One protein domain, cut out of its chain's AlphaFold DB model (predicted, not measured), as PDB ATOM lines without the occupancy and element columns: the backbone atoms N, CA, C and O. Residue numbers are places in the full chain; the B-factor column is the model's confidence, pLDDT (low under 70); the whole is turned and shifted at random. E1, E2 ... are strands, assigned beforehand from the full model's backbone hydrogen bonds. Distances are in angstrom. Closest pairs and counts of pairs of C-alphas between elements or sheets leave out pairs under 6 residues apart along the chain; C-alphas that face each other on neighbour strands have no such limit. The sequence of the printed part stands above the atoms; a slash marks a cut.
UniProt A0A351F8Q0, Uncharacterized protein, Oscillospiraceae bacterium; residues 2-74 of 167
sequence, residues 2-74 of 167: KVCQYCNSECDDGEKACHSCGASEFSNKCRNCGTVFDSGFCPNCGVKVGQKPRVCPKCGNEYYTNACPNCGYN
ATOM      1  N   LYS A   2      90.823  99.574 110.559       93.81
ATOM      2  CA  LYS A   2      90.496 100.553 109.542       93.81
ATOM      3  C   LYS A   2      91.676 101.488 109.373       93.81
ATOM      4  O   LYS A   2      92.567 101.521 110.215       93.81
ATOM      5  N   VAL A   3      91.690 102.209 108.274       95.19
ATOM      6  CA  VAL A   3      92.714 103.201 107.969       95.19
ATOM      7  C   VAL A   3      92.041 104.541 107.778       95.19
ATOM      8  O   VAL A   3      90.985 104.623 107.149       95.19
ATOM      9  N   CYS A   4      92.617 105.584 108.366       96.00
ATOM     10  CA  CYS A   4      92.123 106.943 108.196       96.00
ATOM     11  C   CYS A   4      92.305 107.391 106.742       96.00
ATOM     12  O   CYS A   4      93.396 107.250 106.197       96.00
ATOM     13  N   GLN A   5      91.273 107.975 106.132       95.12
ATOM     14  CA  GLN A   5      91.353 108.441 104.740       95.12
ATOM     15  C   GLN A   5      92.238 109.684 104.555       95.12
ATOM     16  O   GLN A   5      92.696 109.950 103.450       95.12
ATOM     17  N   TYR A   6      92.503 110.433 105.631       95.31
ATOM     18  CA  TYR A   6      93.255 111.692 105.567       95.31
ATOM     19  C   TYR A   6      94.742 111.544 105.893       95.31
ATOM     20  O   TYR A   6      95.565 112.255 105.326       95.31
ATOM     21  N   CYS A   7      95.098 110.662 106.832       95.62
ATOM     22  CA  CYS A   7      96.485 110.495 107.286       95.62
ATOM     23  C   CYS A   7      97.011 109.061 107.167       95.62
ATOM     24  O   CYS A   7      98.138 108.791 107.572       95.62
ATOM     25  N   ASN A   8      96.206 108.134 106.638       93.69
ATOM     26  CA  ASN A   8      96.544 106.722 106.449       93.69
ATOM     27  C   ASN A   8      96.962 105.948 107.714       93.69
ATOM     28  O   ASN A   8      97.407 104.806 107.601       93.69
ATOM     29  N   SER A   9      96.783 106.506 108.914       94.81
ATOM     30  CA  SER A   9      97.057 105.786 110.159       94.81
ATOM     31  C   SER A   9      96.091 104.615 110.346       94.81
ATOM     32  O   SER A   9      94.901 104.709 110.021       94.81
ATOM     33  N   GLU A  10      96.594 103.518 110.907       93.81
ATOM     34  CA  GLU A  10      95.772 102.371 111.295       93.81
ATOM     35  C   GLU A  10      95.049 102.660 112.604       93.81
ATOM     36  O   GLU A  10      95.662 103.009 113.605       93.81
ATOM     37  N   CYS A  11      93.733 102.494 112.582       93.38
ATOM     38  CA  CYS A  11      92.845 102.747 113.702       93.38
ATOM     39  C   CYS A  11      92.071 101.476 114.061       93.38
ATOM     40  O   CYS A  11      91.802 100.603 113.217       93.38
ATOM     41  N   ASP A  12      91.673 101.384 115.324       92.06
ATOM     42  CA  ASP A  12      90.878 100.264 115.808       92.06
ATOM     43  C   ASP A  12      89.417 100.365 115.364       92.06
ATOM     44  O   ASP A  12      88.857 101.445 115.175       92.06
ATOM     45  N   ASP A  13      88.755  99.212 115.225       88.12
ATOM     46  CA  ASP A  13      87.371  99.159 114.732       88.12
ATOM     47  C   ASP A  13      86.407  99.962 115.634       88.12
ATOM     48  O   ASP A  13      85.440 100.532 115.132       88.12
ATOM     49  N   GLY A  14      86.706 100.086 116.934       89.19
ATOM     50  CA  GLY A  14      85.888 100.806 117.919       89.19
ATOM     51  C   GLY A  14      86.126 102.319 118.033       89.19
ATOM     52  O   GLY A  14      85.338 102.998 118.690       89.19
ATOM     53  N   GLU A  15      87.173 102.874 117.418       90.94
ATOM     54  CA  GLU A  15      87.483 104.308 117.541       90.94
ATOM     55  C   GLU A  15      86.480 105.165 116.749       90.94
ATOM     56  O   GLU A  15      86.166 104.859 115.607       90.94
ATOM     57  N   LYS A  16      85.955 106.265 117.291       94.69
ATOM     58  CA  LYS A  16      85.049 107.143 116.510       94.69
ATOM     59  C   LYS A  16      85.797 108.167 115.656       94.69
ATOM     60  O   LYS A  16      85.271 108.625 114.648       94.69
ATOM     61  N   ALA A  17      87.009 108.507 116.071       96.00
ATOM     62  CA  ALA A  17      87.880 109.470 115.427       96.00
ATOM     63  C   ALA A  17      89.310 108.931 115.434       96.00
ATOM     64  O   ALA A  17      89.680 108.134 116.295       96.00
ATOM     65  N   CYS A  18      90.082 109.341 114.440       96.56
ATOM     66  CA  CYS A  18      91.452 108.925 114.245       96.56
ATOM     67  C   CYS A  18      92.312 109.476 115.384       96.56
ATOM     68  O   CYS A  18      92.355 110.691 115.579       96.56
ATOM     69  N   HIS A  19      93.034 108.613 116.101       94.75
ATOM     70  CA  HIS A  19      93.929 109.054 117.175       94.75
ATOM     71  C   HIS A  19      95.095 109.925 116.670       94.75
ATOM     72  O   HIS A  19      95.669 110.677 117.450       94.75
ATOM     73  N   SER A  20      95.452 109.831 115.382       95.94
ATOM     74  CA  SER A  20      96.580 110.572 114.801       95.94
ATOM     75  C   SER A  20      96.198 111.970 114.300       95.94
ATOM     76  O   SER A  20      96.978 112.900 114.464       95.94
ATOM     77  N   CYS A  21      95.021 112.146 113.686       96.00
ATOM     78  CA  CYS A  21      94.632 113.425 113.066       96.00
ATOM     79  C   CYS A  21      93.232 113.936 113.443       96.00
ATOM     80  O   CYS A  21      92.827 114.998 112.979       96.00
ATOM     81  N   GLY A  22      92.464 113.188 114.237       95.00
ATOM     82  CA  GLY A  22      91.114 113.566 114.664       95.00
ATOM     83  C   GLY A  22      90.001 113.364 113.628       95.00
ATOM     84  O   GLY A  22      88.835 113.560 113.963       95.00
ATOM     85  N   ALA A  23      90.304 112.943 112.396       96.06
ATOM     86  CA  ALA A  23      89.280 112.711 111.374       96.06
ATOM     87  C   ALA A  23      88.382 111.500 111.691       96.06
ATOM     88  O   ALA A  23      88.829 110.524 112.289       96.06
ATOM     89  N   SER A  24      87.122 111.534 111.252       94.69
ATOM     90  CA  SER A  24      86.129 110.471 111.496       94.69
ATOM     91  C   SER A  24      85.864 109.556 110.298       94.69
ATOM     92  O   SER A  24      85.046 108.642 110.398       94.69
ATOM     93  N   GLU A  25      86.526 109.789 109.165       94.75
ATOM     94  CA  GLU A  25      86.349 108.985 107.953       94.75
ATOM     95  C   GLU A  25      87.452 107.937 107.815       94.75
ATOM     96  O   GLU A  25      88.653 108.220 107.930       94.75
ATOM     97  N   PHE A  26      87.020 106.704 107.558       94.50
ATOM     98  CA  PHE A  26      87.882 105.536 107.530       94.50
ATOM     99  C   PHE A  26      87.504 104.593 106.391       94.50
ATOM    100  O   PHE A  26      86.324 104.396 106.109       94.50
ATOM    101  N   SER A  27      88.511 103.929 105.832       94.94
ATOM    102  CA  SER A  27      88.353 102.788 104.929       94.94
ATOM    103  C   SER A  27      88.709 101.484 105.641       94.94
ATOM    104  O   SER A  27      89.502 101.465 106.589       94.94
ATOM    105  N   ASN A  28      88.140 100.361 105.204       94.75
ATOM    106  CA  ASN A  28      88.397  99.072 105.845       94.75
ATOM    107  C   ASN A  28      89.734  98.503 105.381       94.75
ATOM    108  O   ASN A  28      90.018  98.477 104.186       94.75
ATOM    109  N   LYS A  29      90.532  97.971 106.310       94.56
ATOM    110  CA  LYS A  29      91.769  97.253 105.987       94.56
ATOM    111  C   LYS A  29      91.602  95.764 106.278       94.56
ATOM    112  O   LYS A  29      91.202  95.356 107.372       94.56
ATOM    113  N   CYS A  30      91.904  94.924 105.289       93.88
ATOM    114  CA  CYS A  30      91.788  93.477 105.420       93.88
ATOM    115  C   CYS A  30      92.806  92.933 106.427       93.88
ATOM    116  O   CYS A  30      94.008  93.099 106.236       93.88
ATOM    117  N   ARG A  31      92.340  92.194 107.444       91.50
ATOM    118  CA  ARG A  31      93.217  91.517 108.420       91.50
ATOM    119  C   ARG A  31      93.977  90.307 107.876       91.50
ATOM    120  O   ARG A  31      94.912  89.857 108.522       91.50
ATOM    121  N   ASN A  32      93.603  89.809 106.699       91.94
ATOM    122  CA  ASN A  32      94.267  88.676 106.059       91.94
ATOM    123  C   ASN A  32      95.331  89.114 105.038       91.94
ATOM    124  O   ASN A  32      96.464  88.662 105.109       91.94
ATOM    125  N   CYS A  33      94.985  90.001 104.097       92.94
ATOM    126  CA  CYS A  33      95.879  90.386 102.994       92.94
ATOM    127  C   CYS A  33      96.289  91.866 102.984       92.94
ATOM    128  O   CYS A  33      96.964  92.300 102.059       92.94
ATOM    129  N   GLY A  34      95.841  92.674 103.952       92.00
ATOM    130  CA  GLY A  34      96.200  94.094 104.053       92.00
ATOM    131  C   GLY A  34      95.536  95.028 103.034       92.00
ATOM    132  O   GLY A  34      95.702  96.238 103.143       92.00
ATOM    133  N   THR A  35      94.760  94.506 102.079       94.62
ATOM    134  CA  THR A  35      94.043  95.321 101.086       94.62
ATOM    135  C   THR A  35      93.095  96.306 101.771       94.62
ATOM    136  O   THR A  35      92.348  95.910 102.670       94.62
ATOM    137  N   VAL A  36      93.114  97.563 101.325       94.56
ATOM    138  CA  VAL A  36      92.190  98.621 101.755       94.56
ATOM    139  C   VAL A  36      91.000  98.665 100.797       94.56
ATOM    140  O   VAL A  36      91.190  98.588  99.584       94.56
ATOM    141  N   PHE A  37      89.781  98.703 101.328       94.88
ATOM    142  CA  PHE A  37      88.542  98.658 100.549       94.88
ATOM    143  C   PHE A  37      87.359  99.218 101.350       94.88
ATOM    144  O   PHE A  37      87.374  99.222 102.580       94.88
ATOM    145  N   ASP A  38      86.294  99.622 100.658       92.12
ATOM    146  CA  ASP A  38      85.114 100.231 101.295       92.12
ATOM    147  C   ASP A  38      83.881  99.306 101.321       92.12
ATOM    148  O   ASP A  38      82.872  99.612 101.951       92.12
ATOM    149  N   SER A  39      83.949  98.136 100.678       92.75
ATOM    150  CA  SER A  39      82.873  97.134 100.680       92.75
ATOM    151  C   SER A  39      82.861  96.273 101.956       92.75
ATOM    152  O   SER A  39      83.780  96.302 102.769       92.75
ATOM    153  N   GLY A  40      81.820  95.452 102.145       92.44
ATOM    154  CA  GLY A  40      81.698  94.560 103.312       92.44
ATOM    155  C   GLY A  40      82.606  93.317 103.294       92.44
ATOM    156  O   GLY A  40      82.761  92.652 104.323       92.44
ATOM    157  N   PHE A  41      83.218  93.003 102.150       94.88
ATOM    158  CA  PHE A  41      84.088  91.843 101.953       94.88
ATOM    159  C   PHE A  41      85.311  92.235 101.139       94.88
ATOM    160  O   PHE A  41      85.196  92.942 100.141       94.88
ATOM    161  N   CYS A  42      86.476  91.733 101.539       95.12
ATOM    162  CA  CYS A  42      87.713  92.026 100.841       95.12
ATOM    163  C   CYS A  42      87.660  91.478  99.405       95.12
ATOM    164  O   CYS A  42      87.476  90.269  99.241       95.12
ATOM    165  N   PRO A  43      87.883  92.308  98.370       95.38
ATOM    166  CA  PRO A  43      87.829  91.857  96.979       95.38
ATOM    167  C   PRO A  43      88.964  90.889  96.611       95.38
ATOM    168  O   PRO A  43      88.834  90.136  95.657       95.38
ATOM    169  N   ASN A  44      90.065  90.889  97.369       94.19
ATOM    170  CA  ASN A  44      91.234  90.058  97.084       94.19
ATOM    171  C   ASN A  44      91.128  88.649  97.701       94.19
ATOM    172  O   ASN A  44      91.410  87.654  97.047       94.19
ATOM    173  N   CYS A  45      90.691  88.543  98.962       92.69
ATOM    174  CA  CYS A  45      90.670  87.260  99.682       92.69
ATOM    175  C   CYS A  45      89.292  86.830 100.216       92.69
ATOM    176  O   CYS A  45      89.189  85.792 100.864       92.69
ATOM    177  N   GLY A  46      88.239  87.623 100.001       92.62
ATOM    178  CA  GLY A  46      86.866  87.298 100.409       92.62
ATOM    179  C   GLY A  46      86.583  87.381 101.914       92.62
ATOM    180  O   GLY A  46      85.460  87.118 102.339       92.62
ATOM    181  N   VAL A  47      87.566  87.754 102.739       93.44
ATOM    182  CA  VAL A  47      87.387  87.902 104.193       93.44
ATOM    183  C   VAL A  47      86.455  89.076 104.499       93.44
ATOM    184  O   VAL A  47      86.599  90.161 103.929       93.44
ATOM    185  N   LYS A  48      85.505  88.870 105.418       92.38
ATOM    186  CA  LYS A  48      84.548  89.901 105.835       92.38
ATOM    187  C   LYS A  48      85.248  91.007 106.633       92.38
ATOM    188  O   LYS A  48      86.149  90.732 107.428       92.38
ATOM    189  N   VAL A  49      84.805  92.253 106.472       91.56
ATOM    190  CA  VAL A  49      85.283  93.382 107.291       91.56
ATOM    191  C   VAL A  49      85.123  93.080 108.780       91.56
ATOM    192  O   VAL A  49      84.116  92.519 109.213       91.56
ATOM    193  N   GLY A  50      86.143  93.434 109.566       87.38
ATOM    194  CA  GLY A  50      86.147  93.247 111.019       87.38
ATOM    195  C   GLY A  50      86.239  91.787 111.480       87.38
ATOM    196  O   GLY A  50      86.303  91.538 112.683       87.38
ATOM    197  N   GLN A  51      86.283  90.812 110.564       90.38
ATOM    198  CA  GLN A  51      86.439  89.406 110.919       90.38
ATOM    199  C   GLN A  51      87.791  89.188 111.602       90.38
ATOM    200  O   GLN A  51      88.830  89.574 111.072       90.38
ATOM    201  N   LYS A  52      87.773  88.556 112.778       89.81
ATOM    202  CA  LYS A  52      88.980  88.161 113.513       89.81
ATOM    203  C   LYS A  52      89.422  86.755 113.083       89.81
ATOM    204  O   LYS A  52      88.553  85.929 112.774       89.81
ATOM    205  N   PRO A  53      90.736  86.479 113.046       91.06
ATOM    206  CA  PRO A  53      91.224  85.140 112.771       91.06
ATOM    207  C   PRO A  53      90.809  84.188 113.892       91.06
ATOM    208  O   PRO A  53      90.606  84.584 115.040       91.06
ATOM    209  N   ARG A  54      90.676  82.912 113.546       91.62
ATOM    210  CA  ARG A  54      90.505  81.822 114.502       91.62
ATOM    211  C   ARG A  54      91.858  81.178 114.733       91.62
ATOM    212  O   ARG A  54      92.577  80.931 113.770       91.62
ATOM    213  N   VAL A  55      92.172  80.863 115.982       93.38
ATOM    214  CA  VAL A  55      93.374  80.103 116.327       93.38
ATOM    215  C   VAL A  55      93.065  78.615 116.193       93.38
ATOM    216  O   VAL A  55      92.075  78.121 116.735       93.38
ATOM    217  N   CYS A  56      93.888  77.890 115.442       94.06
ATOM    218  CA  CYS A  56      93.741  76.452 115.292       94.06
ATOM    219  C   CYS A  56      94.124  75.736 116.595       94.06
ATOM    220  O   CYS A  56      95.263  75.881 117.033       94.06
ATOM    221  N   PRO A  57      93.261  74.881 117.172       91.12
ATOM    222  CA  PRO A  57      93.606  74.141 118.388       91.12
ATOM    223  C   PRO A  57      94.663  73.053 118.155       91.12
ATOM    224  O   PRO A  57      95.272  72.586 119.108       91.12
ATOM    225  N   LYS A  58      94.884  72.631 116.900       91.94
ATOM    226  CA  LYS A  58      95.838  71.565 116.561       91.94
ATOM    227  C   LYS A  58      97.250  72.088 116.295       91.94
ATOM    228  O   LYS A  58      98.210  71.434 116.678       91.94
ATOM    229  N   CYS A  59      97.385  73.224 115.609       93.88
ATOM    230  CA  CYS A  59      98.694  73.760 115.215       93.88
ATOM    231  C   CYS A  59      98.969  75.189 115.700       93.88
ATOM    232  O   CYS A  59     100.041  75.712 115.435       93.88
ATOM    233  N   GLY A  60      98.016  75.847 116.364       92.00
ATOM    234  CA  GLY A  60      98.177  77.217 116.862       92.00
ATOM    235  C   GLY A  60      98.115  78.310 115.791       92.00
ATOM    236  O   GLY A  60      98.069  79.484 116.137       92.00
ATOM    237  N   ASN A  61      98.070  77.971 114.499       93.31
ATOM    238  CA  ASN A  61      97.997  78.983 113.444       93.31
ATOM    239  C   ASN A  61      96.658  79.717 113.434       93.31
ATOM    240  O   ASN A  61      95.592  79.110 113.558       93.31
ATOM    241  N   GLU A  62      96.733  81.012 113.160       93.38
ATOM    242  CA  GLU A  62      95.593  81.865 112.865       93.38
ATOM    243  C   GLU A  62      95.103  81.679 111.423       93.38
ATOM    244  O   GLU A  62      95.896  81.610 110.484       93.38
ATOM    245  N   TYR A  63      93.786  81.578 111.233       92.81
ATOM    246  CA  TYR A  63      93.176  81.432 109.910       92.81
ATOM    247  C   TYR A  63      91.751  82.002 109.846       92.81
ATOM    248  O   TYR A  63      91.044  82.092 110.850       92.81
ATOM    249  N   TYR A  64      91.317  82.383 108.641       91.94
ATOM    250  CA  TYR A  64      90.000  82.997 108.385       91.94
ATOM    251  C   TYR A  64      89.009  82.063 107.674       91.94
ATOM    252  O   TYR A  64      87.824  82.379 107.567       91.94
ATOM    253  N   THR A  65      89.492  80.925 107.177       89.25
ATOM    254  CA  THR A  65      88.734  79.918 106.426       89.25
ATOM    255  C   THR A  65      87.994  78.940 107.345       89.25
ATOM    256  O   THR A  65      88.218  78.894 108.551       89.25
ATOM    257  N   ASN A  66      87.110  78.116 106.775       88.50
ATOM    258  CA  ASN A  66      86.372  77.097 107.538       88.50
ATOM    259  C   ASN A  66      87.273  75.972 108.076       88.50
ATOM    260  O   ASN A  66      86.984  75.398 109.123       88.50
ATOM    261  N   ALA A  67      88.360  75.670 107.371       90.38
ATOM    262  CA  ALA A  67      89.365  74.696 107.773       90.38
ATOM    263  C   ALA A  67      90.729  75.377 107.892       90.38
ATOM    264  O   ALA A  67      91.021  76.305 107.133       90.38
ATOM    265  N   CYS A  68      91.554  74.907 108.825       92.56
ATOM    266  CA  CYS A  68      92.922  75.375 108.977       92.56
ATOM    267  C   CYS A  68      93.725  75.003 107.718       92.56
ATOM    268  O   CYS A  68      93.843  73.812 107.425       92.56
ATOM    269  N   PRO A  69      94.303  75.973 106.987       89.25
ATOM    270  CA  PRO A  69      95.059  75.690 105.767       89.25
ATOM    271  C   PRO A  69      96.379  74.962 106.046       89.25
ATOM    272  O   PRO A  69      96.912  74.316 105.155       89.25
ATOM    273  N   ASN A  70      96.894  75.044 107.277       90.62
ATOM    274  CA  ASN A  70      98.153  74.408 107.656       90.62
ATOM    275  C   ASN A  70      97.964  72.911 107.978       90.62
ATOM    276  O   ASN A  70      98.695  72.066 107.479       90.62
ATOM    277  N   CYS A  71      96.944  72.558 108.771       92.31
ATOM    278  CA  CYS A  71      96.776  71.181 109.266       92.31
ATOM    279  C   CYS A  71      95.448  70.498 108.897       92.31
ATOM    280  O   CYS A  71      95.202  69.372 109.333       92.31
ATOM    281  N   GLY A  72      94.560  71.177 108.165       89.44
ATOM    282  CA  GLY A  72      93.259  70.652 107.735       89.44
ATOM    283  C   GLY A  72      92.167  70.610 108.812       89.44
ATOM    284  O   GLY A  72      91.051  70.186 108.523       89.44
ATOM    285  N   TYR A  73      92.439  71.052 110.046       90.06
ATOM    286  CA  TYR A  73      91.450  71.025 111.131       90.06
ATOM    287  C   TYR A  73      90.209  71.869 110.799       90.06
ATOM    288  O   TYR A  73      90.319  73.073 110.568       90.06
ATOM    289  N   ASN A  74      89.025  71.254 110.815       89.00
ATOM    290  CA  ASN A  74      87.747  71.889 110.469       89.00
ATOM    291  C   ASN A  74      86.648  71.695 111.535       89.00
ATOM    292  O   ASN A  74      85.485  71.979 111.264       89.00
TER     293      ASN A  74
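Overview. This is residues 2 to 74 of the 167 residues of an uncharacterized protein of Oscillospiraceae bacterium (UniProt A0A351F8Q0). There is little regular structure: three small lobes of loops follow one another along the longest axis, residues 2 to 25 at one end, 26 to 49 next and 54 to 74 at the other end. The small hairpin of E1 and E2 joins the first two lobes, and each lobe has a short antiparallel pairing, residues 2 to 3 with 10 to 11, 28 to 29 with 36 to 37, and 54 to 55 with 62 to 63. The printed part has 73 residues with no named helix and two named strands, E1 then E2, antiparallel; the class is all strand, though these hold only 7 residues. It is loose, with a radius of gyration of the C-alphas of 14.5 A, and only just elongated, spanning 43 by 22 by 14 A.

Along the chain. E1, residues 2 to 4, begins at C-alpha 2 (90.496, 100.553, 109.542) and is 6.7 A long. E2, residues 26 to 29, is 9.3 A long and ends at C-alpha 29 (91.769, 97.253, 105.987).

Arrangement. E1 and E2 are antiparallel neighbours and a hairpin, their directions at 140 degrees. N 3 and O 27 are within hydrogen-bond range at 2.9 A.

Size, cuts and confidence. The C-alphas of Gly 22 and Gly 72, the two farthest apart, are 43.5 A apart. The link from E1 to E2 is long, and the printed part has no cut. No printed residue is under 70 in pLDDT.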